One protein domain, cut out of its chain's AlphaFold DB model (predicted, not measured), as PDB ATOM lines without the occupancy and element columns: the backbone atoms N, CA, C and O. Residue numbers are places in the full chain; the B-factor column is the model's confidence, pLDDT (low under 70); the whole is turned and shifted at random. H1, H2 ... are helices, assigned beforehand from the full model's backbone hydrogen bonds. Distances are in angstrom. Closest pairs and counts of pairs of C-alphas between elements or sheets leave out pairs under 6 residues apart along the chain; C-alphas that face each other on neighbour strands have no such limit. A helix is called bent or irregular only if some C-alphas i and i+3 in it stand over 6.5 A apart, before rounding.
ATOM      1  N   ILE A  17     359.419 484.070 405.059       67.81
ATOM      2  CA  ILE A  17     358.006 483.821 405.384       67.81
ATOM      3  C   ILE A  17     357.778 484.028 406.889       67.81
ATOM      4  O   ILE A  17     356.662 484.303 407.322       67.81
ATOM      5  N   PHE A  18     358.856 483.935 407.664       74.56
ATOM      6  CA  PHE A  18     358.909 484.188 409.085       74.56
ATOM      7  C   PHE A  18     359.873 485.339 409.330       74.56
ATOM      8  O   PHE A  18     361.031 485.281 408.928       74.56
ATOM      9  N   ASP A  19     359.372 486.392 409.961       84.25
ATOM     10  CA  ASP A  19     360.229 487.414 410.536       84.25
ATOM     11  C   ASP A  19     360.896 486.801 411.773       84.25
ATOM     12  O   ASP A  19     360.222 486.481 412.756       84.25
ATOM     13  N   ASP A  20     362.211 486.590 411.705       80.19
ATOM     14  CA  ASP A  20     362.982 486.011 412.804       80.19
ATOM     15  C   ASP A  20     362.805 486.837 414.090       80.19
ATOM     16  O   ASP A  20     362.754 486.268 415.177       80.19
ATOM     17  N   ALA A  21     362.600 488.157 413.994       80.94
ATOM     18  CA  ALA A  21     362.336 488.997 415.163       80.94
ATOM     19  C   ALA A  21     360.983 488.672 415.824       80.94
ATOM     20  O   ALA A  21     360.866 488.675 417.054       80.94
ATOM     21  N   VAL A  22     359.965 488.350 415.020       82.44
ATOM     22  CA  VAL A  22     358.656 487.897 415.517       82.44
ATOM     23  C   VAL A  22     358.790 486.510 416.139       82.44
ATOM     24  O   VAL A  22     358.284 486.284 417.232       82.44
ATOM     25  N   TYR A  23     359.538 485.598 415.512       82.31
ATOM     26  CA  TYR A  23     359.788 484.275 416.086       82.31
ATOM     27  C   TYR A  23     360.511 484.353 417.441       82.31
ATOM     28  O   TYR A  23     360.062 483.749 418.416       82.31
ATOM     29  N   LEU A  24     361.594 485.129 417.533       80.44
ATOM     30  CA  LEU A  24     362.372 485.278 418.765       80.44
ATOM     31  C   LEU A  24     361.548 485.926 419.891       80.44
ATOM     32  O   LEU A  24     361.632 485.501 421.043       80.44
ATOM     33  N   SER A  25     360.709 486.915 419.575       86.19
ATOM     34  CA  SER A  25     359.886 487.587 420.589       86.19
ATOM     35  C   SER A  25     358.641 486.799 420.994       86.19
ATOM     36  O   SER A  25     358.351 486.709 422.186       86.19
ATOM     37  N   GLU A  26     357.914 486.194 420.054       85.06
ATOM     38  CA  GLU A  26     356.667 485.480 420.355       85.06
ATOM     39  C   GLU A  26     356.905 484.039 420.814       85.06
ATOM     40  O   GLU A  26     356.294 483.594 421.786       85.06
ATOM     41  N   ALA A  27     357.779 483.292 420.131       85.44
ATOM     42  CA  ALA A  27     357.978 481.873 420.423       85.44
ATOM     43  C   ALA A  27     358.959 481.651 421.579       85.44
ATOM     44  O   ALA A  27     358.738 480.758 422.401       85.44
ATOM     45  N   LEU A  28     360.032 482.448 421.645       81.19
ATOM     46  CA  LEU A  28     361.044 482.335 422.701       81.19
ATOM     47  C   LEU A  28     360.840 483.340 423.843       81.19
ATOM     48  O   LEU A  28     361.471 483.197 424.890       81.19
ATOM     49  N   GLY A  29     359.955 484.330 423.683       86.00
ATOM     50  CA  GLY A  29     359.716 485.351 424.705       86.00
ATOM     51  C   GLY A  29     360.908 486.285 424.919       86.00
ATOM     52  O   GLY A  29     361.013 486.898 425.985       86.00
ATOM     53  N   LEU A  30     361.834 486.363 423.957       84.31
ATOM     54  CA  LEU A  30     363.042 487.167 424.094       84.31
ATOM     55  C   LEU A  30     362.741 488.649 423.836       84.31
ATOM     56  O   LEU A  30     361.950 488.982 422.947       84.31
ATOM     57  N   PRO A  31     363.370 489.576 424.582       86.88
ATOM     58  CA  PRO A  31     363.307 490.992 424.254       86.88
ATOM     59  C   PRO A  31     363.774 491.229 422.815       86.88
ATOM     60  O   PRO A  31     364.786 490.679 422.398       86.88
ATOM     61  N   VAL A  32     363.094 492.117 422.082       82.88
ATOM     62  CA  VAL A  32     363.379 492.438 420.662       82.88
ATOM     63  C   VAL A  32     364.838 492.877 420.415       82.88
ATOM     64  O   VAL A  32     365.315 492.855 419.287       82.88
ATOM     65  N   ALA A  33     365.562 493.268 421.467       84.31
ATOM     66  CA  ALA A  33     366.958 493.692 421.412       84.31
ATOM     67  C   ALA A  33     367.979 492.608 421.818       84.31
ATOM     68  O   ALA A  33     369.162 492.928 421.919       84.31
ATOM     69  N   HIS A  34     367.556 491.374 422.105       84.31
ATOM     70  CA  HIS A  34     368.458 490.285 422.488       84.31
ATOM     71  C   HIS A  34     368.492 489.193 421.433       84.31
ATOM     72  O   HIS A  34     367.457 488.641 421.055       84.31
ATOM     73  N   ALA A  35     369.704 488.882 420.981       85.69
ATOM     74  CA  ALA A  35     369.944 487.690 420.193       85.69
ATOM     75  C   ALA A  35     369.910 486.456 421.108       85.69
ATOM     76  O   ALA A  35     370.205 486.536 422.301       85.69
ATOM     77  N   GLU A  36     369.585 485.296 420.538       83.38
ATOM     78  CA  GLU A  36     369.699 483.999 421.223       83.38
ATOM     79  C   GLU A  36     371.114 483.795 421.795       83.38
ATOM     80  O   GLU A  36     371.267 483.376 422.940       83.38
ATOM     81  N   ASP A  37     372.137 484.217 421.044       88.12
ATOM     82  CA  ASP A  37     373.544 484.158 421.451       88.12
ATOM     83  C   ASP A  37     373.830 484.930 422.755       88.12
ATOM     84  O   ASP A  37     374.667 484.500 423.552       88.12
ATOM     85  N   ASP A  38     373.137 486.052 422.996       92.12
ATOM     86  CA  ASP A  38     373.311 486.854 424.215       92.12
ATOM     87  C   ASP A  38     372.779 486.094 425.438       92.12
ATOM     88  O   ASP A  38     373.420 486.034 426.488       92.12
ATOM     89  N   VAL A  39     371.621 485.450 425.274       89.62
ATOM     90  CA  VAL A  39     370.985 484.628 426.313       89.62
ATOM     91  C   VAL A  39     371.846 483.410 426.631       89.62
ATOM     92  O   VAL A  39     372.042 483.071 427.802       89.62
ATOM     93  N   ASP A  40     372.404 482.775 425.601       90.50
ATOM     94  CA  ASP A  40     373.309 481.639 425.748       90.50
ATOM     95  C   ASP A  40     374.611 482.029 426.460       90.50
ATOM     96  O   ASP A  40     375.110 481.275 427.306       90.50
ATOM     97  N   ALA A  41     375.156 483.214 426.168       92.62
ATOM     98  CA  ALA A  41     376.341 483.738 426.840       92.62
ATOM     99  C   ALA A  41     376.080 484.009 428.330       92.62
ATOM    100  O   ALA A  41     376.883 483.595 429.179       92.62
ATOM    101  N   ASP A  42     374.950 484.633 428.660       94.25
ATOM    102  CA  ASP A  42     374.537 484.894 430.041       94.25
ATOM    103  C   ASP A  42     374.302 483.593 430.815       94.25
ATOM    104  O   ASP A  42     374.767 483.437 431.951       94.25
ATOM    105  N   LEU A  43     373.648 482.613 430.190       92.31
ATOM    106  CA  LEU A  43     373.421 481.304 430.794       92.31
ATOM    107  C   LEU A  43     374.743 480.569 431.060       92.31
ATOM    108  O   LEU A  43     374.935 479.982 432.131       92.31
ATOM    109  N   ALA A  44     375.686 480.628 430.117       93.81
ATOM    110  CA  ALA A  44     377.014 480.050 430.292       93.81
ATOM    111  C   ALA A  44     377.809 480.754 431.402       93.81
ATOM    112  O   ALA A  44     378.531 480.093 432.159       93.81
ATOM    113  N   LEU A  45     377.669 482.073 431.532       96.19
ATOM    114  CA  LEU A  45     378.289 482.850 432.599       96.19
ATOM    115  C   LEU A  45     377.737 482.444 433.974       96.19
ATOM    116  O   LEU A  45     378.522 482.085 434.853       96.19
ATOM    117  N   GLN A  46     376.414 482.359 434.129       96.12
ATOM    118  CA  GLN A  46     375.769 481.893 435.365       96.12
ATOM    119  C   GLN A  46     376.170 480.455 435.728       96.12
ATOM    120  O   GLN A  46     376.450 480.141 436.889       96.12
ATOM    121  N   ALA A  47     376.257 479.563 434.739       94.38
ATOM    122  CA  ALA A  47     376.717 478.196 434.955       94.38
ATOM    123  C   ALA A  47     378.159 478.169 435.494       94.38
ATOM    124  O   ALA A  47     378.452 477.442 436.450       94.38
ATOM    125  N   ARG A  48     379.048 479.009 434.954       95.62
ATOM    126  CA  ARG A  48     380.422 479.150 435.458       95.62
ATOM    127  C   ARG A  48     380.462 479.703 436.878       95.62
ATOM    128  O   ARG A  48     381.203 479.169 437.702       95.62
ATOM    129  N   GLU A  49     379.640 480.702 437.183       96.25
ATOM    130  CA  GLU A  49     379.497 481.256 438.537       96.25
ATOM    131  C   GLU A  49     378.975 480.216 439.539       96.25
ATOM    132  O   GLU A  49     379.401 480.196 440.694       96.25
ATOM    133  N   SER A  50     378.139 479.279 439.087       96.31
ATOM    134  CA  SER A  50     377.662 478.146 439.893       96.31
ATOM    135  C   SER A  50     378.698 477.021 440.089       96.31
ATOM    136  O   SER A  50     378.436 476.052 440.805       96.31
ATOM    137  N   GLY A  51     379.886 477.136 439.483       96.06
ATOM    138  CA  GLY A  51     380.979 476.165 439.595       96.06
ATOM    139  C   GLY A  51     381.075 475.156 438.445       96.06
ATOM    140  O   GLY A  51     381.899 474.238 438.507       96.06
ATOM    141  N   ILE A  52     380.284 475.309 437.379       95.38
ATOM    142  CA  ILE A  52     380.401 474.490 436.166       95.38
ATOM    143  C   ILE A  52     381.507 475.085 435.288       95.38
ATOM    144  O   ILE A  52     381.296 476.035 434.543       95.38
ATOM    145  N   LEU A  53     382.711 474.513 435.384       92.31
ATOM    146  CA  LEU A  53     383.918 475.004 434.697       92.31
ATOM    147  C   LEU A  53     383.779 475.110 433.168       92.31
ATOM    148  O   LEU A  53     384.392 475.988 432.568       92.31
ATOM    149  N   ASP A  54     383.002 474.215 432.560       92.12
ATOM    150  CA  ASP A  54     382.733 474.194 431.123       92.12
ATOM    151  C   ASP A  54     381.282 473.737 430.875       92.12
ATOM    152  O   ASP A  54     381.009 472.528 430.879       92.12
ATOM    153  N   PRO A  55     380.339 474.683 430.708       88.69
ATOM    154  CA  PRO A  55     378.929 474.380 430.457       88.69
ATOM    155  C   PRO A  55     378.717 473.599 429.154       88.69
ATOM    156  O   PRO A  55     377.843 472.736 429.074       88.69
ATOM    157  N   TYR A  56     379.563 473.844 428.150       88.25
ATOM    158  CA  TYR A  56     379.423 473.272 426.814       88.25
ATOM    159  C   TYR A  56     379.954 471.838 426.724       88.25
ATOM    160  O   TYR A  56     379.602 471.108 425.799       88.25
ATOM    161  N   ARG A  57     380.737 471.372 427.707       89.25
ATOM    162  CA  ARG A  57     381.299 470.009 427.726       89.25
ATOM    163  C   ARG A  57     380.249 468.898 427.675       89.25
ATOM    164  O   ARG A  57     380.544 467.788 427.229       89.25
ATOM    165  N   PHE A  58     379.055 469.168 428.195       81.06
ATOM    166  CA  PHE A  58     377.957 468.202 428.236       81.06
ATOM    167  C   PHE A  58     377.033 468.297 427.025       81.06
ATOM    168  O   PHE A  58     376.183 467.421 426.846       81.06
TER     169      PHE A  58
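This is residues 17 to 58 of the 339 residues of an uncharacterized protein of Setosphaeria turcica (strain 28A) (UniProt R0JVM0). An open, rod-like arrangement of three helices: the longest, H2, fills about one half of the rod and runs out to one tip, the shorter H1 lies in the other half across a loop, residues 28 to 35, and past the far tip of H2 residues 50 to 54 fold back to bring the four-residue H3 beside the later part of H2. The contacts are few, with H1 touching neither of the other two helices. The printed part has 42 residues with three named helices in the order H1, H2, H3 and no named strand, and its class is all helix. The whole is only just loose, close to extended, with a radius of gyration of the C-alphas of 13.2 A, and the C-alphas span 40 by 18 by 12 A along their three main axes.

H1, residues 20 to 27, and H2, residues 36 to 49, are close but not clearly touching, with 1 pair of C-alphas within 8 A; the closest, those of Leu 24 and Glu 36, are 7.8 A apart. Their lines stand at a steep tilt of 57 degrees, and they run the same way. Their centres are 19.7 A apart. H3, residues 55 to 58, touches H2, and H2 touches it with residues 44 to 48 alone; the closest C-alphas, those of Ala 44 and Pro 55, are 6.0 A apart. H1 and H3 are apart. In H1 and H2 every pair of O i and N i+4 is within hydrogen-bond range. H3 is too short for any such pair inside it, and its 1 pair of O i and N i+3 is not within range.

H1 runs from Asp 20, whose C-alpha is at (362.982, 486.011, 412.804), to Ala 27, 10.0 A from first to last C-alpha. H2 has 14 residues, from Glu 36, with its C-alpha at (369.699, 483.999, 421.223), to Glu 49, and measures 20.1 A from first to last C-alpha. H3 runs from Pro 55 to Phe 58, whose C-alpha is at (377.957, 468.202, 428.236). H3 is irregular, but only just: C-alphas 55 and 58 are 6.6 A apart.

The two C-alphas farthest apart are those of Ile 17 and Gly 51, 41.9 A. The first and last printed C-alphas, those of Ile 17 and Phe 58, are 34.1 A apart. The printed part has no cut. The link from H1 to H2, with 8 residues between them, is short, and the link from H2 to H3, with 5 residues between them, is tight. The mean pLDDT of the printed part is 87.6, and residue 17 is the 1 printed residue under 70.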